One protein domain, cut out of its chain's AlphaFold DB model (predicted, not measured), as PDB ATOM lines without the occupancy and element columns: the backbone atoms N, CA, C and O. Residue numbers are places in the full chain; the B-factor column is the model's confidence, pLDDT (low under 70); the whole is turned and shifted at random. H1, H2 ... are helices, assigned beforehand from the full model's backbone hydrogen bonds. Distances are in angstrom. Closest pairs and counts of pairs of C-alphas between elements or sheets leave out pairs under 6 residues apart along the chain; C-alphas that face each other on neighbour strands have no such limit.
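AT A GLANCE: This is residues 293 to 413 and 448 to 476 of the 476 residues of an uncharacterized protein of Legionella donaldsonii (UniProt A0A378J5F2). Two long helices, H7 and H3, cross in the core of a helical body, and a third long helix, H8, packs across the last part of H7 and the first part of H3. Shorter helices cover the rest: H5 crosses both H7 and H3, H1 and H2 form a hairpin, and H6 packs on H1, which lies between H2 and H6. After H8 a tail, residues 471 to 476, sticks out. The 150 printed residues hold eight named helices, H1 to H8 in order, and no named strand; the class is all helix. The whole is compact, with a radius of gyration of the C-alphas of 15.3 A and spans of 52 by 38 by 33 A.

IN THESE COORDINATES: H7, residues 385 to 403, is 27.4 A long and runs from C-alpha 385 at (216.676, 203.375, 153.445) to C-alpha 403 at (217.165, 193.560, 179.001). H8, residues 452 to 470, is 26.9 A long and ends at C-alpha 470, (231.717, 202.666, 178.389). H3, residues 324 to 340, is 26.1 A long. H5 is residues 349 to 359, 15.2 A, and H1 residues 294 to 303, 14.4 A, beginning at C-alpha 294, (229.137, 191.923, 159.295). The shorter helices are H2, residues 309 to 316, H6, residues 369 to 376, and H4, residues 342 to 345.

HOW THE PARTS SIT: H7 is the hub, touching five helices. It touches H3 at a steep tilt of 44 degrees, opposite ways, with the closest C-alphas, of Ile 331 and Val 392, 5.9 A apart. With residues 398 to 403 alone H7 touches H8, about perpendicular at 86 degrees; the closest C-alphas, of Ile 399 and Ala 460, are 5.2 A apart. H5 touches H7 at a steep tilt of 59 degrees, closest at the C-alphas of Ile 355 and Tyr 393, 6.2 A. H2 touches H7 at the C-alphas of Leu 316 and Ala 391, 6.8 A, and H4 only just touches H7, with 3 pairs of C-alphas within 8 A. H3 also touches H8, closest at the C-alphas of Pro 324 and Ala 459, 4.9 A. H1 and H2, a helical hairpin, only just touch, with 3 pairs of C-alphas within 8 A. H1 touches H6 at the C-alphas of Gly 295 and Glu 371, 4.7 A. H5 and H8 are apart. Every O i to N i+4 pair is within hydrogen-bond range in H1, H2, H6 and H7, against 11 of 13 in H3, 6 of 7 in H5 and 14 of 15 in H8; H4 is too short for such a pair.

THE WHOLE: The C-alphas farthest apart, of Arg 305 and Tyr 476, are 54.5 A apart. Residues 414 to 447 are not printed; C-alphas 413 and 448 are 14.5 A apart across this cut, between H7 and H8. Of the links printed whole, none is long. The mean pLDDT of the printed part is 76.3, and 42 residues are under 70, among them 338 to 346 and 469 to 476.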
ATOM      1  N   ASP A 293     229.069 186.998 159.162       85.44
ATOM      2  CA  ASP A 293     229.686 188.162 159.807       85.44
ATOM      3  C   ASP A 293     229.201 189.462 159.156       85.44
ATOM      4  O   ASP A 293     228.596 189.442 158.079       85.44
ATOM      5  N   LEU A 294     229.484 190.595 159.805       87.38
ATOM      6  CA  LEU A 294     229.137 191.923 159.295       87.38
ATOM      7  C   LEU A 294     229.576 192.122 157.831       87.38
ATOM      8  O   LEU A 294     228.782 192.598 157.025       87.38
ATOM      9  N   GLY A 295     230.805 191.729 157.476       86.31
ATOM     10  CA  GLY A 295     231.349 191.900 156.124       86.31
ATOM     11  C   GLY A 295     230.532 191.182 155.043       86.31
ATOM     12  O   GLY A 295     230.289 191.755 153.981       86.31
ATOM     13  N   PHE A 296     230.037 189.967 155.320       84.31
ATOM     14  CA  PHE A 296     229.092 189.290 154.428       84.31
ATOM     15  C   PHE A 296     227.763 190.045 154.322       84.31
ATOM     16  O   PHE A 296     227.266 190.231 153.214       84.31
ATOM     17  N   ILE A 297     227.197 190.489 155.452       84.25
ATOM     18  CA  ILE A 297     225.900 191.184 155.474       84.25
ATOM     19  C   ILE A 297     225.990 192.481 154.666       84.25
ATOM     20  O   ILE A 297     225.252 192.627 153.700       84.25
ATOM     21  N   LEU A 298     226.925 193.380 154.993       84.19
ATOM     22  CA  LEU A 298     227.096 194.667 154.306       84.19
ATOM     23  C   LEU A 298     227.327 194.489 152.799       84.19
ATOM     24  O   LEU A 298     226.674 195.151 151.996       84.19
ATOM     25  N   LYS A 299     228.177 193.531 152.402       81.31
ATOM     26  CA  LYS A 299     228.386 193.200 150.987       81.31
ATOM     27  C   LYS A 299     227.119 192.663 150.317       81.31
ATOM     28  O   LYS A 299     226.882 192.993 149.160       81.31
ATOM     29  N   ALA A 300     226.320 191.843 151.002       79.44
ATOM     30  CA  ALA A 300     225.047 191.365 150.470       79.44
ATOM     31  C   ALA A 300     224.065 192.529 150.262       79.44
ATOM     32  O   ALA A 300     223.473 192.616 149.190       79.44
ATOM     33  N   LEU A 301     223.959 193.461 151.220       79.44
ATOM     34  CA  LEU A 301     223.142 194.673 151.076       79.44
ATOM     35  C   LEU A 301     223.592 195.517 149.872       79.44
ATOM     36  O   LEU A 301     222.767 195.867 149.036       79.44
ATOM     37  N   ALA A 302     224.898 195.770 149.737       77.19
ATOM     38  CA  ALA A 302     225.467 196.598 148.670       77.19
ATOM     39  C   ALA A 302     225.337 196.007 147.246       77.19
ATOM     40  O   ALA A 302     225.551 196.723 146.268       77.19
ATOM     41  N   VAL A 303     224.994 194.717 147.099       74.31
ATOM     42  CA  VAL A 303     224.695 194.095 145.789       74.31
ATOM     43  C   VAL A 303     223.206 193.843 145.539       74.31
ATOM     44  O   VAL A 303     222.850 193.465 144.422       74.31
ATOM     45  N   CYS A 304     222.330 194.048 146.530       74.38
ATOM     46  CA  CYS A 304     220.881 193.976 146.332       74.38
ATOM     47  C   CYS A 304     220.429 195.150 145.456       74.38
ATOM     48  O   CYS A 304     220.692 196.307 145.773       74.38
ATOM     49  N   ARG A 305     219.748 194.865 144.342       66.94
ATOM     50  CA  ARG A 305     219.285 195.900 143.399       66.94
ATOM     51  C   ARG A 305     217.957 196.548 143.802       66.94
ATOM     52  O   ARG A 305     217.652 197.620 143.297       66.94
ATOM     53  N   THR A 306     217.204 195.905 144.694       62.75
ATOM     54  CA  THR A 306     215.993 196.405 145.373       62.75
ATOM     55  C   THR A 306     215.916 195.783 146.773       62.75
ATOM     56  O   THR A 306     216.502 194.721 147.006       62.75
ATOM     57  N   PHE A 307     215.207 196.396 147.726       62.09
ATOM     58  CA  PHE A 307     215.254 195.984 149.140       62.09
ATOM     59  C   PHE A 307     214.044 195.136 149.595       62.09
ATOM     60  O   PHE A 307     213.312 195.472 150.528       62.09
ATOM     61  N   ASN A 308     213.820 193.991 148.933       58.88
ATOM     62  CA  ASN A 308     212.606 193.165 149.115       58.88
ATOM     63  C   ASN A 308     212.821 191.892 150.005       58.88
ATOM     64  O   ASN A 308     213.744 191.921 150.829       58.88
ATOM     65  N   PRO A 309     212.011 190.793 150.026       56.28
ATOM     66  CA  PRO A 309     211.866 189.985 151.251       56.28
ATOM     67  C   PRO A 309     213.100 189.146 151.592       56.28
ATOM     68  O   PRO A 309     213.353 188.859 152.761       56.28
ATOM     69  N   ALA A 310     213.919 188.832 150.589       56.09
ATOM     70  CA  ALA A 310     215.207 188.177 150.768       56.09
ATOM     71  C   ALA A 310     216.149 188.957 151.711       56.09
ATOM     72  O   ALA A 310     216.858 188.348 152.513       56.09
ATOM     73  N   VAL A 311     216.103 190.295 151.692       63.88
ATOM     74  CA  VAL A 311     216.915 191.139 152.584       63.88
ATOM     75  C   VAL A 311     216.324 191.196 153.995       63.88
ATOM     76  O   VAL A 311     217.061 191.184 154.982       63.88
ATOM     77  N   LYS A 312     214.987 191.137 154.114       66.81
ATOM     78  CA  LYS A 312     214.282 190.976 155.402       66.81
ATOM     79  C   LYS A 312     214.749 189.697 156.108       66.81
ATOM     80  O   LYS A 312     215.023 189.731 157.305       66.81
ATOM     81  N   LEU A 313     214.894 188.600 155.360       65.00
ATOM     82  CA  LEU A 313     215.398 187.316 155.862       65.00
ATOM     83  C   LEU A 313     216.878 187.393 156.284       65.00
ATOM     84  O   LEU A 313     217.196 186.974 157.395       65.00
ATOM     85  N   LEU A 314     217.763 187.983 155.468       73.12
ATOM     86  CA  LEU A 314     219.181 188.176 155.828       73.12
ATOM     87  C   LEU A 314     219.363 188.971 157.132       73.12
ATOM     88  O   LEU A 314     220.218 188.631 157.949       73.12
ATOM     89  N   LEU A 315     218.569 190.027 157.320       77.31
ATOM     90  CA  LEU A 315     218.695 190.939 158.454       77.31
ATOM     91  C   LEU A 315     218.025 190.402 159.725       77.31
ATOM     92  O   LEU A 315     218.637 190.438 160.793       77.31
ATOM     93  N   LEU A 316     216.781 189.926 159.644       75.94
ATOM     94  CA  LEU A 316     215.975 189.592 160.826       75.94
ATOM     95  C   LEU A 316     216.200 188.164 161.344       75.94
ATOM     96  O   LEU A 316     215.896 187.882 162.508       75.94
ATOM     97  N   ASP A 317     216.742 187.257 160.526       79.50
ATOM     98  CA  ASP A 317     216.933 185.870 160.935       79.50
ATOM     99  C   ASP A 317     218.239 185.635 161.709       79.50
ATOM    100  O   ASP A 317     219.261 185.162 161.199       79.50
ATOM    101  N   VAL A 318     218.171 185.900 163.014       81.19
ATOM    102  CA  VAL A 318     219.281 185.665 163.948       81.19
ATOM    103  C   VAL A 318     219.749 184.203 164.043       81.19
ATOM    104  O   VAL A 318     220.799 183.969 164.638       81.19
ATOM    105  N   ARG A 319     219.054 183.216 163.439       79.75
ATOM    106  CA  ARG A 319     219.565 181.828 163.317       79.75
ATOM    107  C   ARG A 319     220.910 181.761 162.582       79.75
ATOM    108  O   ARG A 319     221.652 180.801 162.774       79.75
ATOM    109  N   HIS A 320     221.207 182.756 161.746       79.69
ATOM    110  CA  HIS A 320     222.376 182.778 160.870       79.69
ATOM    111  C   HIS A 320     223.504 183.716 161.308       79.69
ATOM    112  O   HIS A 320     224.552 183.730 160.665       79.69
ATOM    113  N   TYR A 321     223.341 184.507 162.368       84.50
ATOM    114  CA  TYR A 321     224.398 185.422 162.803       84.50
ATOM    115  C   TYR A 321     225.515 184.647 163.513       84.50
ATOM    116  O   TYR A 321     225.285 183.948 164.499       84.50
ATOM    117  N   LYS A 322     226.755 184.813 163.044       84.75
ATOM    118  CA  LYS A 322     227.963 184.145 163.566       84.75
ATOM    119  C   LYS A 322     228.216 184.429 165.054       84.75
ATOM    120  O   LYS A 322     228.798 183.588 165.739       84.75
ATOM    121  N   SER A 323     227.785 185.586 165.562       89.81
ATOM    122  CA  SER A 323     227.695 185.874 166.999       89.81
ATOM    123  C   SER A 323     226.760 187.060 167.296       89.81
ATOM    124  O   SER A 323     226.513 187.878 166.406       89.81
ATOM    125  N   PRO A 324     226.315 187.247 168.556       91.88
ATOM    126  CA  PRO A 324     225.627 188.469 168.982       91.88
ATOM    127  C   PRO A 324     226.443 189.764 168.821       91.88
ATOM    128  O   PRO A 324     225.855 190.842 168.834       91.88
ATOM    129  N   MET A 325     227.773 189.689 168.661       93.19
ATOM    130  CA  MET A 325     228.598 190.866 168.360       93.19
ATOM    131  C   MET A 325     228.382 191.350 166.923       93.19
ATOM    132  O   MET A 325     228.348 192.554 166.708       93.19
ATOM    133  N   GLU A 326     228.172 190.446 165.959       91.44
ATOM    134  CA  GLU A 326     227.894 190.826 164.562       91.44
ATOM    135  C   GLU A 326     226.575 191.609 164.460       91.44
ATOM    136  O   GLU A 326     226.491 192.599 163.739       91.44
ATOM    137  N   LEU A 327     225.563 191.215 165.249       91.50
ATOM    138  CA  LEU A 327     224.286 191.932 165.341       91.50
ATOM    139  C   LEU A 327     224.466 193.340 165.930       91.50
ATOM    140  O   LEU A 327     223.904 194.298 165.409       91.50
ATOM    141  N   LEU A 328     225.258 193.487 167.000       92.19
ATOM    142  CA  LEU A 328     225.543 194.805 167.582       92.19
ATOM    143  C   LEU A 328     226.377 195.681 166.638       92.19
ATOM    144  O   LEU A 328     226.061 196.856 166.489       92.19
ATOM    145  N   LYS A 329     227.381 195.108 165.962       92.00
ATOM    146  CA  LYS A 329     228.152 195.770 164.902       92.00
ATOM    147  C   LYS A 329     227.246 196.313 163.798       92.00
ATOM    148  O   LYS A 329     227.364 197.479 163.452       92.00
ATOM    149  N   LEU A 330     226.326 195.493 163.286       90.44
ATOM    150  CA  LEU A 330     225.392 195.895 162.233       90.44
ATOM    151  C   LEU A 330     224.476 197.044 162.681       90.44
ATOM    152  O   LEU A 330     224.286 197.992 161.929       90.44
ATOM    153  N   ILE A 331     223.950 196.987 163.911       90.25
ATOM    154  CA  ILE A 331     223.124 198.063 164.483       90.25
ATOM    155  C   ILE A 331     223.917 199.374 164.608       90.25
ATOM    156  O   ILE A 331     223.359 200.435 164.345       90.25
ATOM    157  N   VAL A 332     225.198 199.311 164.998       89.38
ATOM    158  CA  VAL A 332     226.074 200.494 165.070       89.38
ATOM    159  C   VAL A 332     226.360 201.039 163.673       89.38
ATOM    160  O   VAL A 332     226.055 202.197 163.427       89.38
ATOM    161  N   VAL A 333     226.851 200.209 162.747       87.38
ATOM    162  CA  VAL A 333     227.205 200.637 161.381       87.38
ATOM    163  C   VAL A 333     226.015 201.262 160.660       87.38
ATOM    164  O   VAL A 333     226.118 202.383 160.176       87.38
ATOM    165  N   VAL A 334     224.865 200.583 160.627       81.19
ATOM    166  CA  VAL A 334     223.673 201.110 159.942       81.19
ATOM    167  C   VAL A 334     223.114 202.341 160.669       81.19
ATOM    168  O   VAL A 334     222.607 203.243 160.015       81.19
ATOM    169  N   GLY A 335     223.249 202.431 161.998       79.00
ATOM    170  CA  GLY A 335     222.881 203.631 162.756       79.00
ATOM    171  C   GLY A 335     223.760 204.847 162.434       79.00
ATOM    172  O   GLY A 335     223.236 205.916 162.148       79.00
ATOM    173  N   GLU A 336     225.086 204.683 162.434       78.44
ATOM    174  CA  GLU A 336     226.053 205.757 162.143       78.44
ATOM    175  C   GLU A 336     225.975 206.235 160.681       78.44
ATOM    176  O   GLU A 336     226.100 207.430 160.405       78.44
ATOM    177  N   HIS A 337     225.704 205.326 159.739       72.94
ATOM    178  CA  HIS A 337     225.541 205.657 158.317       72.94
ATOM    179  C   HIS A 337     224.356 206.608 158.075       72.94
ATOM    180  O   HIS A 337     224.432 207.511 157.243       72.94
ATOM    181  N   LEU A 338     223.281 206.446 158.854       61.16
ATOM    182  CA  LEU A 338     221.987 207.104 158.653       61.16
ATOM    183  C   LEU A 338     221.805 208.413 159.453       61.16
ATOM    184  O   LEU A 338     220.768 209.062 159.327       61.16
ATOM    185  N   GLU A 339     222.829 208.888 160.179       56.75
ATOM    186  CA  GLU A 339     222.891 210.300 160.621       56.75
ATOM    187  C   GLU A 339     223.040 211.285 159.436       56.75
ATOM    188  O   GLU A 339     222.871 212.494 159.609       56.75
ATOM    189  N   ASN A 340     223.384 210.791 158.237       53.97
ATOM    190  CA  ASN A 340     223.833 211.605 157.102       53.97
ATOM    191  C   ASN A 340     222.866 211.645 155.901       53.97
ATOM    192  O   ASN A 340     223.185 212.316 154.917       53.97
ATOM    193  N   SER A 341     221.722 210.954 155.949       57.97
ATOM    194  CA  SER A 341     220.825 210.794 154.795       57.97
ATOM    195  C   SER A 341     219.558 211.656 154.852       57.97
ATOM    196  O   SER A 341     219.033 211.974 155.924       57.97
ATOM    197  N   ASP A 342     219.039 212.040 153.680       53.78
ATOM    198  CA  ASP A 342     217.833 212.873 153.568       53.78
ATOM    199  C   ASP A 342     216.543 212.108 153.938       53.78
ATOM    200  O   ASP A 342     215.610 212.709 154.481       53.78
ATOM    201  N   ASP A 343     216.507 210.786 153.726       53.00
ATOM    202  CA  ASP A 343     215.342 209.915 153.964       53.00
ATOM    203  C   ASP A 343     215.046 209.658 155.454       53.00
ATOM    204  O   ASP A 343     213.924 209.299 155.833       53.00
ATOM    205  N   SER A 344     216.003 209.980 156.333       54.00
ATOM    206  CA  SER A 344     215.799 210.093 157.786       54.00
ATOM    207  C   SER A 344     214.599 210.985 158.166       54.00
ATOM    208  O   SER A 344     214.005 210.816 159.232       54.00
ATOM    209  N   GLN A 345     214.183 211.898 157.275       55.84
ATOM    210  CA  GLN A 345     213.018 212.776 157.432       55.84
ATOM    211  C   GLN A 345     211.660 212.071 157.244       55.84
ATOM    212  O   GLN A 345     210.647 212.576 157.740       55.84
ATOM    213  N   LEU A 346     211.609 210.934 156.539       60.91
ATOM    214  CA  LEU A 346     210.385 210.147 156.330       60.91
ATOM    215  C   LEU A 346     210.152 209.118 157.443       60.91
ATOM    216  O   LEU A 346     209.004 208.783 157.756       60.91
ATOM    217  N   PHE A 347     211.222 208.628 158.071       70.75
ATOM    218  CA  PHE A 347     211.125 207.650 159.150       70.75
ATOM    219  C   PHE A 347     210.680 208.303 160.479       70.75
ATOM    220  O   PHE A 347     211.052 209.440 160.781       70.75
ATOM    221  N   PRO A 348     209.876 207.634 161.335       78.00
ATOM    222  CA  PRO A 348     209.374 208.264 162.555       78.00
ATOM    223  C   PRO A 348     210.503 208.615 163.538       78.00
ATOM    224  O   PRO A 348     211.104 207.723 164.129       78.00
ATOM    225  N   ALA A 349     210.727 209.906 163.801       77.94
ATOM    226  CA  ALA A 349     211.834 210.403 164.635       77.94
ATOM    227  C   ALA A 349     211.974 209.737 166.026       77.94
ATOM    228  O   ALA A 349     213.081 209.572 166.520       77.94
ATOM    229  N   GLN A 350     210.874 209.280 166.643       78.75
ATOM    230  CA  GLN A 350     210.897 208.534 167.918       78.75
ATOM    231  C   GLN A 350     211.541 207.136 167.816       78.75
ATOM    232  O   GLN A 350     211.888 206.535 168.833       78.75
ATOM    233  N   ARG A 351     211.637 206.576 166.606       83.50
ATOM    234  CA  ARG A 351     212.301 205.298 166.317       83.50
ATOM    235  C   ARG A 351     213.793 205.502 166.051       83.50
ATOM    236  O   ARG A 351     214.570 204.721 166.586       83.50
ATOM    237  N   LEU A 352     214.164 206.571 165.334       81.88
ATOM    238  CA  LEU A 352     215.553 207.051 165.225       81.88
ATOM    239  C   LEU A 352     216.124 207.350 166.615       81.88
ATOM    240  O   LEU A 352     217.010 206.630 167.047       81.88
ATOM    241  N   GLU A 353     215.479 208.211 167.415       84.06
ATOM    242  CA  GLU A 353     215.898 208.508 168.801       84.06
ATOM    243  C   GLU A 353     216.085 207.228 169.650       84.06
ATOM    244  O   GLU A 353     216.947 207.157 170.530       84.06
ATOM    245  N   ALA A 354     215.307 206.171 169.378       86.12
ATOM    246  CA  ALA A 354     215.441 204.879 170.041       86.12
ATOM    247  C   ALA A 354     216.616 204.014 169.534       86.12
ATOM    248  O   ALA A 354     217.077 203.167 170.308       86.12
ATOM    249  N   ILE A 355     217.093 204.198 168.300       88.50
ATOM    250  CA  ILE A 355     218.344 203.643 167.758       88.50
ATOM    251  C   ILE A 355     219.529 204.477 168.264       88.50
ATOM    252  O   ILE A 355     220.400 203.918 168.927       88.50
ATOM    253  N   ASP A 356     219.516 205.798 168.082       87.12
ATOM    254  CA  ASP A 356     220.599 206.717 168.470       87.12
ATOM    255  C   ASP A 356     220.926 206.569 169.964       87.12
ATOM    256  O   ASP A 356     222.071 206.370 170.369       87.12
ATOM    257  N   SER A 357     219.887 206.550 170.809       88.12
ATOM    258  CA  SER A 357     220.013 206.346 172.256       88.12
ATOM    259  C   SER A 357     220.562 204.962 172.636       88.12
ATOM    260  O   SER A 357     221.062 204.799 173.748       88.12
ATOM    261  N   PHE A 358     220.464 203.956 171.762       90.38
ATOM    262  CA  PHE A 358     221.055 202.625 171.952       90.38
ATOM    263  C   PHE A 358     222.517 202.586 171.477       90.38
ATOM    264  O   PHE A 358     223.376 202.104 172.212       90.38
ATOM    265  N   VAL A 359     222.811 203.145 170.300       89.81
ATOM    266  CA  VAL A 359     224.172 203.236 169.742       89.81
ATOM    267  C   VAL A 359     225.074 204.079 170.648       89.81
ATOM    268  O   VAL A 359     226.116 203.598 171.081       89.81
ATOM    269  N   ALA A 360     224.625 205.263 171.081       87.12
ATOM    270  CA  ALA A 360     225.387 206.183 171.937       87.12
ATOM    271  C   ALA A 360     225.672 205.682 173.376       87.12
ATOM    272  O   ALA A 360     226.276 206.398 174.178       87.12
ATOM    273  N   GLN A 361     225.224 204.475 173.742       87.00
ATOM    274  CA  GLN A 361     225.595 203.801 174.995       87.00
ATOM    275  C   GLN A 361     226.703 202.754 174.810       87.00
ATOM    276  O   GLN A 361     227.292 202.317 175.802       87.00
ATOM    277  N   LEU A 362     226.984 202.337 173.575       86.12
ATOM    278  CA  LEU A 362     228.067 201.415 173.256       86.12
ATOM    279  C   LEU A 362     229.400 202.177 173.138       86.12
ATOM    280  O   LEU A 362     229.412 203.339 172.737       86.12
ATOM    281  N   PRO A 363     230.537 201.551 173.489       81.25
ATOM    282  CA  PRO A 363     231.836 202.070 173.081       81.25
ATOM    283  C   PRO A 363     231.975 201.947 171.558       81.25
ATOM    284  O   PRO A 363     231.417 201.020 170.970       81.25
ATOM    285  N   GLN A 364     232.775 202.823 170.943       80.50
ATOM    286  CA  GLN A 364     233.152 202.708 169.531       80.50
ATOM    287  C   GLN A 364     233.666 201.287 169.242       80.50
ATOM    288  O   GLN A 364     234.613 200.827 169.886       80.50
ATOM    289  N   ILE A 365     233.009 200.579 168.320       82.50
ATOM    290  CA  ILE A 365     233.333 199.187 168.000       82.50
ATOM    291  C   ILE A 365     234.357 199.174 166.864       82.50
ATOM    292  O   ILE A 365     234.103 199.718 165.796       82.50
ATOM    293  N   GLU A 366     235.506 198.536 167.084       84.69
ATOM    294  CA  GLU A 366     236.518 198.370 166.037       84.69
ATOM    295  C   GLU A 366     235.983 197.465 164.909       84.69
ATOM    296  O   GLU A 366     235.593 196.308 165.126       84.69
ATOM    297  N   LEU A 367     235.969 198.011 163.693       86.88
ATOM    298  CA  LEU A 367     235.779 197.269 162.452       86.88
ATOM    299  C   LEU A 367     237.134 196.749 161.943       86.88
ATOM    300  O   LEU A 367     238.199 197.197 162.365       86.88
ATOM    301  N   SER A 368     237.099 195.762 161.056       88.62
ATOM    302  CA  SER A 368     238.257 195.303 160.284       88.62
ATOM    303  C   SER A 368     238.264 195.934 158.893       88.62
ATOM    304  O   SER A 368     237.212 196.313 158.394       88.62
ATOM    305  N   GLU A 369     239.427 195.985 158.237       86.88
ATOM    306  CA  GLU A 369     239.604 196.602 156.906       86.88
ATOM    307  C   GLU A 369     238.584 196.099 155.853       86.88
ATOM    308  O   GLU A 369     238.181 196.844 154.961       86.88
ATOM    309  N   GLU A 370     238.132 194.841 155.960       85.19
ATOM    310  CA  GLU A 370     237.098 194.258 155.087       85.19
ATOM    311  C   GLU A 370     235.671 194.730 155.443       85.19
ATOM    312  O   GLU A 370     234.845 194.899 154.549       85.19
ATOM    313  N   GLU A 371     235.377 194.973 156.724       88.75
ATOM    314  CA  GLU A 371     234.094 195.512 157.201       88.75
ATOM    315  C   GLU A 371     233.988 197.024 156.964       88.75
ATOM    316  O   GLU A 371     232.937 197.489 156.531       88.75
ATOM    317  N   GLU A 372     235.069 197.780 157.194       87.12
ATOM    318  CA  GLU A 372     235.155 199.214 156.885       87.12
ATOM    319  C   GLU A 372     234.881 199.445 155.397       87.12
ATOM    320  O   GLU A 372     233.967 200.188 155.046       87.12
ATOM    321  N   LYS A 373     235.582 198.723 154.512       85.38
ATOM    322  CA  LYS A 373     235.356 198.832 153.067       85.38
ATOM    323  C   LYS A 373     233.939 198.403 152.664       85.38
ATOM    324  O   LYS A 373     233.334 199.047 151.815       85.38
ATOM    325  N   ALA A 374     233.385 197.344 153.261       83.50
ATOM    326  CA  ALA A 374     232.007 196.935 152.975       83.50
ATOM    327  C   ALA A 374     230.968 197.972 153.456       83.50
ATOM    328  O   ALA A 374     229.883 198.045 152.887       83.50
ATOM    329  N   SER A 375     231.307 198.792 154.458       83.56
ATOM    330  CA  SER A 375     230.508 199.945 154.889       83.56
ATOM    331  C   SER A 375     230.665 201.153 153.958       83.56
ATOM    332  O   SER A 375     229.688 201.850 153.711       83.56
ATOM    333  N   GLU A 376     231.859 201.396 153.404       80.69
ATOM    334  CA  GLU A 376     232.075 202.413 152.358       80.69
ATOM    335  C   GLU A 376     231.379 202.044 151.034       80.69
ATOM    336  O   GLU A 376     230.889 202.920 150.322       80.69
ATOM    337  N   ASP A 377     231.321 200.749 150.700       77.06
ATOM    338  CA  ASP A 377     230.628 200.230 149.515       77.06
ATOM    339  C   ASP A 377     229.089 200.314 149.649       77.06
ATOM    340  O   ASP A 377     228.402 200.325 148.625       77.06
ATOM    341  N   LEU A 378     228.540 200.429 150.873       76.62
ATOM    342  CA  LEU A 378     227.104 200.551 151.186       76.62
ATOM    343  C   LEU A 378     226.538 201.937 150.799       76.62
ATOM    344  O   LEU A 378     226.024 202.685 151.626       76.62
ATOM    345  N   ASN A 379     226.647 202.314 149.529       59.34
ATOM    346  CA  ASN A 379     226.085 203.566 149.032       59.34
ATOM    347  C   ASN A 379     224.572 203.406 148.861       59.34
ATOM    348  O   ASN A 379     224.118 202.432 148.259       59.34
ATOM    349  N   ALA A 380     223.805 204.354 149.398       50.75
ATOM    350  CA  ALA A 380     222.351 204.331 149.317       50.75
ATOM    351  C   ALA A 380     221.878 204.362 147.855       50.75
ATOM    352  O   ALA A 380     222.328 205.188 147.060       50.75
ATOM    353  N   GLY A 381     220.948 203.468 147.514       47.78
ATOM    354  CA  GLY A 381     219.987 203.739 146.450       47.78
ATOM    355  C   GLY A 381     218.882 204.612 147.040       47.78
ATOM    356  O   GLY A 381     218.347 204.256 148.089       47.78
ATOM    357  N   ASP A 382     218.568 205.728 146.381       48.34
ATOM    358  CA  ASP A 382     217.776 206.865 146.896       48.34
ATOM    359  C   ASP A 382     216.285 206.571 147.242       48.34
ATOM    360  O   ASP A 382     215.480 207.500 147.280       48.34
ATOM    361  N   GLU A 383     215.872 205.308 147.438       51.91
ATOM    362  CA  GLU A 383     214.451 204.914 147.565       51.91
ATOM    363  C   GLU A 383     214.114 203.910 148.702       51.91
ATOM    364  O   GLU A 383     212.932 203.724 148.988       51.91
ATOM    365  N   ASP A 384     215.091 203.267 149.367       59.12
ATOM    366  CA  ASP A 384     214.837 202.085 150.236       59.12
ATOM    367  C   ASP A 384     215.388 202.166 151.693       59.12
ATOM    368  O   ASP A 384     215.187 201.244 152.496       59.12
ATOM    369  N   GLU A 385     216.048 203.260 152.106       65.50
ATOM    370  CA  GLU A 385     216.676 203.375 153.445       65.50
ATOM    371  C   GLU A 385     215.693 203.200 154.617       65.50
ATOM    372  O   GLU A 385     216.038 202.648 155.670       65.50
ATOM    373  N   GLY A 386     214.442 203.633 154.435       68.38
ATOM    374  CA  GLY A 386     213.391 203.531 155.448       68.38
ATOM    375  C   GLY A 386     213.112 202.095 155.912       68.38
ATOM    376  O   GLY A 386     212.686 201.896 157.054       68.38
ATOM    377  N   PHE A 387     213.394 201.082 155.080       73.44
ATOM    378  CA  PHE A 387     213.301 199.686 155.507       73.44
ATOM    379  C   PHE A 387     214.477 199.267 156.405       73.44
ATOM    380  O   PHE A 387     214.259 198.578 157.407       73.44
ATOM    381  N   LEU A 388     215.708 199.693 156.094       76.94
ATOM    382  CA  LEU A 388     216.887 199.407 156.924       76.94
ATOM    383  C   LEU A 388     216.700 199.930 158.351       76.94
ATOM    384  O   LEU A 388     216.937 199.195 159.315       76.94
ATOM    385  N   LEU A 389     216.184 201.157 158.476       77.75
ATOM    386  CA  LEU A 389     215.819 201.753 159.760       77.75
ATOM    387  C   LEU A 389     214.792 200.910 160.525       77.75
ATOM    388  O   LEU A 389     214.951 200.711 161.731       77.75
ATOM    389  N   GLU A 390     213.767 200.364 159.860       79.75
ATOM    390  CA  GLU A 390     212.770 199.526 160.539       79.75
ATOM    391  C   GLU A 390     213.342 198.173 160.977       79.75
ATOM    392  O   GLU A 390     213.077 197.727 162.097       79.75
ATOM    393  N   ALA A 391     214.172 197.535 160.147       80.88
ATOM    394  CA  ALA A 391     214.834 196.287 160.507       80.88
ATOM    395  C   ALA A 391     215.726 196.470 161.748       80.88
ATOM    396  O   ALA A 391     215.591 195.727 162.725       80.88
ATOM    397  N   VAL A 392     216.573 197.506 161.758       86.25
ATOM    398  CA  VAL A 392     217.438 197.856 162.898       86.25
ATOM    399  C   VAL A 392     216.614 198.241 164.131       86.25
ATOM    400  O   VAL A 392     216.885 197.749 165.230       86.25
ATOM    401  N   TYR A 393     215.553 199.039 163.975       86.56
ATOM    402  CA  TYR A 393     214.643 199.394 165.068       86.56
ATOM    403  C   TYR A 393     214.002 198.155 165.719       86.56
ATOM    404  O   TYR A 393     213.936 198.065 166.951       86.56
ATOM    405  N   LEU A 394     213.576 197.164 164.927       85.81
ATOM    406  CA  LEU A 394     213.028 195.902 165.434       85.81
ATOM    407  C   LEU A 394     214.077 195.079 166.202       85.81
ATOM    408  O   LEU A 394     213.754 194.539 167.267       85.81
ATOM    409  N   MET A 395     215.334 195.038 165.742       88.25
ATOM    410  CA  MET A 395     216.437 194.395 166.474       88.25
ATOM    411  C   MET A 395     216.701 195.089 167.820       88.25
ATOM    412  O   MET A 395     216.720 194.428 168.862       88.25
ATOM    413  N   VAL A 396     216.836 196.422 167.818       90.25
ATOM    414  CA  VAL A 396     217.048 197.252 169.019       90.25
ATOM    415  C   VAL A 396     215.915 197.053 170.029       90.25
ATOM    416  O   VAL A 396     216.162 196.846 171.221       90.25
ATOM    417  N   LYS A 397     214.663 197.043 169.559       88.81
ATOM    418  CA  LYS A 397     213.469 196.764 170.370       88.81
ATOM    419  C   LYS A 397     213.503 195.360 170.984       88.81
ATOM    420  O   LYS A 397     213.142 195.205 172.150       88.81
ATOM    421  N   GLY A 398     213.970 194.354 170.241       86.94
ATOM    422  CA  GLY A 398     214.156 192.986 170.736       86.94
ATOM    423  C   GLY A 398     215.182 192.892 171.863       86.94
ATOM    424  O   GLY A 398     214.889 192.334 172.922       86.94
ATOM    425  N   ILE A 399     216.357 193.497 171.670       89.62
ATOM    426  CA  ILE A 399     217.433 193.515 172.670       89.62
ATOM    427  C   ILE A 399     216.971 194.249 173.940       89.62
ATOM    428  O   ILE A 399     217.083 193.696 175.037       89.62
ATOM    429  N   LYS A 400     216.367 195.442 173.805       89.06
ATOM    430  CA  LYS A 400     215.810 196.210 174.935       89.06
ATOM    431  C   LYS A 400     214.747 195.414 175.705       89.06
ATOM    432  O   LYS A 400     214.818 195.334 176.930       89.06
ATOM    433  N   ALA A 401     213.831 194.733 175.014       86.69
ATOM    434  CA  ALA A 401     212.825 193.895 175.666       86.69
ATOM    435  C   ALA A 401     213.444 192.754 176.497       86.69
ATOM    436  O   ALA A 401     212.995 192.498 177.616       86.69
ATOM    437  N   ARG A 402     214.514 192.103 176.010       87.88
ATOM    438  CA  ARG A 402     215.229 191.072 176.786       87.88
ATOM    439  C   ARG A 402     215.988 191.648 177.980       87.88
ATOM    440  O   ARG A 402     215.944 191.051 179.053       87.88
ATOM    441  N   MET A 403     216.585 192.836 177.856       86.69
ATOM    442  CA  MET A 403     217.165 193.560 179.001       86.69
ATOM    443  C   MET A 403     216.121 193.856 180.093       86.69
ATOM    444  O   MET A 403     216.434 193.787 181.281       86.69
ATOM    445  N   GLU A 404     214.879 194.140 179.700       87.38
ATOM    446  CA  GLU A 404     213.742 194.401 180.593       87.38
ATOM    447  C   GLU A 404     213.026 193.120 181.081       87.38
ATOM    448  O   GLU A 404     212.052 193.207 181.828       87.38
ATOM    449  N   ASN A 405     213.524 191.926 180.725       81.56
ATOM    450  CA  ASN A 405     212.919 190.610 181.001       81.56
ATOM    451  C   ASN A 405     211.489 190.444 180.433       81.56
ATOM    452  O   ASN A 405     210.679 189.687 180.970       81.56
ATOM    453  N   GLN A 406     211.169 191.140 179.339       79.69
ATOM    454  CA  GLN A 406     209.878 191.056 178.660       79.69
ATOM    455  C   GLN A 406     209.899 189.990 177.560       79.69
ATOM    456  O   GLN A 406     210.713 190.032 176.634       79.69
ATOM    457  N   THR A 407     208.949 189.055 177.614       65.44
ATOM    458  CA  THR A 407     208.703 188.079 176.545       65.44
ATOM    459  C   THR A 407     208.005 188.751 175.363       65.44
ATOM    460  O   THR A 407     206.788 188.690 175.211       65.44
ATOM    461  N   LEU A 408     208.792 189.407 174.513       62.47
ATOM    462  CA  LEU A 408     208.320 189.957 173.247       62.47
ATOM    463  C   LEU A 408     208.448 188.892 172.149       62.47
ATOM    464  O   LEU A 408     209.552 188.466 171.807       62.47
ATOM    465  N   SER A 409     207.311 188.459 171.603       56.03
ATOM    466  CA  SER A 409     207.250 187.718 170.342       56.03
ATOM    467  C   SER A 409     207.394 188.712 169.191       56.03
ATOM    468  O   SER A 409     206.401 189.263 168.715       56.03
ATOM    469  N   LEU A 410     208.631 188.987 168.776       54.06
ATOM    470  CA  LEU A 410     208.869 189.691 167.520       54.06
ATOM    471  C   LEU A 410     208.542 188.745 166.350       54.06
ATOM    472  O   LEU A 410     209.094 187.642 166.318       54.06
ATOM    473  N   PRO A 411     207.696 189.147 165.384       46.72
ATOM    474  CA  PRO A 411     207.543 188.432 164.125       46.72
ATOM    475  C   PRO A 411     208.781 188.691 163.255       46.72
ATOM    476  O   PRO A 411     208.785 189.535 162.369       46.72
ATOM    477  N   LEU A 412     209.876 187.988 163.555       48.62
ATOM    478  CA  LEU A 412     211.115 188.044 162.764       48.62
ATOM    479  C   LEU A 412     210.986 187.253 161.451       48.62
ATOM    480  O   LEU A 412     211.720 187.499 160.503       48.62
ATOM    481  N   SER A 413     209.967 186.390 161.363       42.03
ATOM    482  CA  SER A 413     209.255 186.162 160.106       42.03
ATOM    483  C   SER A 413     208.153 187.214 159.969       42.03
ATOM    484  O   SER A 413     207.112 187.094 160.614       42.03
ATOM    485  N   ILE A 448     217.297 173.985 160.540       67.44
ATOM    486  CA  ILE A 448     218.084 174.742 161.515       67.44
ATOM    487  C   ILE A 448     217.299 174.882 162.822       67.44
ATOM    488  O   ILE A 448     216.110 175.200 162.816       67.44
ATOM    489  N   ALA A 449     217.979 174.668 163.951       72.38
ATOM    490  CA  ALA A 449     217.407 174.872 165.277       72.38
ATOM    491  C   ALA A 449     217.032 176.348 165.501       72.38
ATOM    492  O   ALA A 449     217.798 177.254 165.174       72.38
ATOM    493  N   ASN A 450     215.853 176.594 166.074       76.38
ATOM    494  CA  ASN A 450     215.388 177.943 166.382       76.38
ATOM    495  C   ASN A 450     215.716 178.323 167.836       76.38
ATOM    496  O   ASN A 450     214.841 178.355 168.702       76.38
ATOM    497  N   ASP A 451     216.987 178.640 168.081       78.25
ATOM    498  CA  ASP A 451     217.496 179.092 169.384       78.25
ATOM    499  C   ASP A 451     217.446 180.635 169.538       78.25
ATOM    500  O   ASP A 451     218.083 181.221 170.414       78.25
ATOM    501  N   GLN A 452     216.639 181.311 168.709       79.44
ATOM    502  CA  GLN A 452     216.487 182.774 168.615       79.44
ATOM    503  C   GLN A 452     216.295 183.479 169.966       79.44
ATOM    504  O   GLN A 452     216.834 184.563 170.185       79.44
ATOM    505  N   GLN A 453     215.555 182.872 170.900       82.69
ATOM    506  CA  GLN A 453     215.359 183.460 172.229       82.69
ATOM    507  C   GLN A 453     216.663 183.517 173.032       82.69
ATOM    508  O   GLN A 453     216.943 184.542 173.650       82.69
ATOM    509  N   GLN A 454     217.474 182.455 172.983       87.06
ATOM    510  CA  GLN A 454     218.786 182.433 173.625       87.06
ATOM    511  C   GLN A 454     219.719 183.460 172.972       87.06
ATOM    512  O   GLN A 454     220.406 184.181 173.691       87.06
ATOM    513  N   PHE A 455     219.689 183.592 171.641       88.38
ATOM    514  CA  PHE A 455     220.510 184.570 170.920       88.38
ATOM    515  C   PHE A 455     220.232 186.015 171.375       88.38
ATOM    516  O   PHE A 455     221.164 186.735 171.734       88.38
ATOM    517  N   TYR A 456     218.964 186.442 171.446       88.44
ATOM    518  CA  TYR A 456     218.626 187.781 171.957       88.44
ATOM    519  C   TYR A 456     218.917 187.942 173.455       88.44
ATOM    520  O   TYR A 456     219.354 189.014 173.882       88.44
ATOM    521  N   ASP A 457     218.736 186.890 174.257       89.31
ATOM    522  CA  ASP A 457     219.114 186.910 175.671       89.31
ATOM    523  C   ASP A 457     220.644 187.003 175.850       89.31
ATOM    524  O   ASP A 457     221.106 187.476 176.888       89.31
ATOM    525  N   GLU A 458     221.455 186.538 174.899       92.56
ATOM    526  CA  GLU A 458     222.914 186.712 174.881       92.56
ATOM    527  C   GLU A 458     223.317 188.100 174.360       92.56
ATOM    528  O   GLU A 458     224.141 188.760 174.995       92.56
ATOM    529  N   ALA A 459     222.669 188.603 173.303       92.38
ATOM    530  CA  ALA A 459     222.851 189.966 172.794       92.38
ATOM    531  C   ALA A 459     222.570 191.033 173.870       92.38
ATOM    532  O   ALA A 459     223.359 191.960 174.049       92.38
ATOM    533  N   ALA A 460     221.499 190.865 174.653       92.44
ATOM    534  CA  ALA A 460     221.161 191.748 175.769       92.44
ATOM    535  C   ALA A 460     222.234 191.764 176.872       92.44
ATOM    536  O   ALA A 460     222.568 192.830 177.393       92.44
ATOM    537  N   LYS A 461     222.814 190.603 177.209       93.75
ATOM    538  CA  LYS A 461     223.915 190.502 178.186       93.75
ATOM    539  C   LYS A 461     225.195 191.147 177.649       93.75
ATOM    540  O   LYS A 461     225.877 191.852 178.392       93.75
ATOM    541  N   LEU A 462     225.501 190.937 176.366       94.25
ATOM    542  CA  LEU A 462     226.657 191.531 175.695       94.25
ATOM    543  C   LEU A 462     226.550 193.063 175.675       94.25
ATOM    544  O   LEU A 462     227.446 193.729 176.191       94.25
ATOM    545  N   TYR A 463     225.426 193.610 175.201       93.81
ATOM    546  CA  TYR A 463     225.144 195.049 175.214       93.81
ATOM    547  C   TYR A 463     225.298 195.650 176.620       93.81
ATOM    548  O   TYR A 463     226.029 196.623 176.801       93.81
ATOM    549  N   GLN A 464     224.680 195.034 177.639       91.44
ATOM    550  CA  GLN A 464     224.810 195.488 179.029       91.44
ATOM    551  C   GLN A 464     226.272 195.507 179.497       91.44
ATOM    552  O   GLN A 464     226.684 196.457 180.160       91.44
ATOM    553  N   SER A 465     227.071 194.495 179.144       91.06
ATOM    554  CA  SER A 465     228.489 194.450 179.519       91.06
ATOM    555  C   SER A 465     229.311 195.568 178.861       91.06
ATOM    556  O   SER A 465     230.101 196.218 179.546       91.06
ATOM    557  N   LEU A 466     229.061 195.860 177.580       89.19
ATOM    558  CA  LEU A 466     229.741 196.912 176.823       89.19
ATOM    559  C   LEU A 466     229.378 198.310 177.354       89.19
ATOM    560  O   LEU A 466     230.270 199.089 177.693       89.19
ATOM    561  N   ALA A 467     228.087 198.596 177.541       85.31
ATOM    562  CA  ALA A 467     227.613 199.879 178.071       85.31
ATOM    563  C   ALA A 467     228.081 200.150 179.518       85.31
ATOM    564  O   ALA A 467     228.377 201.291 179.895       85.31
ATOM    565  N   LEU A 468     228.232 199.102 180.340       78.44
ATOM    566  CA  LEU A 468     228.835 199.221 181.673       78.44
ATOM    567  C   LEU A 468     230.339 199.529 181.615       78.44
ATOM    568  O   LEU A 468     230.830 200.236 182.492       78.44
ATOM    569  N   THR A 469     231.067 199.059 180.593       69.44
ATOM    570  CA  THR A 469     232.474 199.449 180.378       69.44
ATOM    571  C   THR A 469     232.642 200.837 179.759       69.44
ATOM    572  O   THR A 469     233.650 201.486 180.032       69.44
ATOM    573  N   HIS A 470     231.668 201.324 178.981       59.69
ATOM    574  CA  HIS A 470     231.717 202.666 178.389       59.69
ATOM    575  C   HIS A 470     231.216 203.777 179.329       59.69
ATOM    576  O   HIS A 470     231.565 204.942 179.152       59.69
ATOM    577  N   SER A 471     230.456 203.427 180.374       47.56
ATOM    578  CA  SER A 471     229.993 204.362 181.406       47.56
ATOM    579  C   SER A 471     231.158 205.190 181.986       47.56
ATOM    580  O   SER A 471     231.983 204.633 182.721       47.56
ATOM    581  N   PRO A 472     231.241 206.515 181.727       46.88
ATOM    582  CA  PRO A 472     232.363 207.326 182.185       46.88
ATOM    583  C   PRO A 472     232.391 207.323 183.711       46.88
ATOM    584  O   PRO A 472     231.406 207.670 184.371       46.88
ATOM    585  N   GLY A 473     233.517 206.873 184.269       41.25
ATOM    586  CA  GLY A 473     233.624 206.536 185.683       41.25
ATOM    587  C   GLY A 473     233.173 207.680 186.587       41.25
ATOM    588  O   GLY A 473     233.820 208.725 186.645       41.25
ATOM    589  N   LYS A 474     232.085 207.461 187.339       40.03
ATOM    590  CA  LYS A 474     231.695 208.343 188.445       40.03
ATOM    591  C   LYS A 474     232.785 208.275 189.511       40.03
ATOM    592  O   LYS A 474     232.790 207.362 190.334       40.03
ATOM    593  N   GLY A 475     233.718 209.221 189.444       34.91
ATOM    594  CA  GLY A 475     234.776 209.383 190.434       34.91
ATOM    595  C   GLY A 475     234.177 209.561 191.827       34.91
ATOM    596  O   GLY A 475     233.322 210.427 192.024       34.91
ATOM    597  N   TYR A 476     234.628 208.714 192.749       36.16
ATOM    598  CA  TYR A 476     234.408 208.827 194.191       36.16
ATOM    599  C   TYR A 476     235.547 209.628 194.836       36.16
ATOM    600  O   TYR A 476     236.696 209.477 194.360       36.16
TER     601      TYR A 476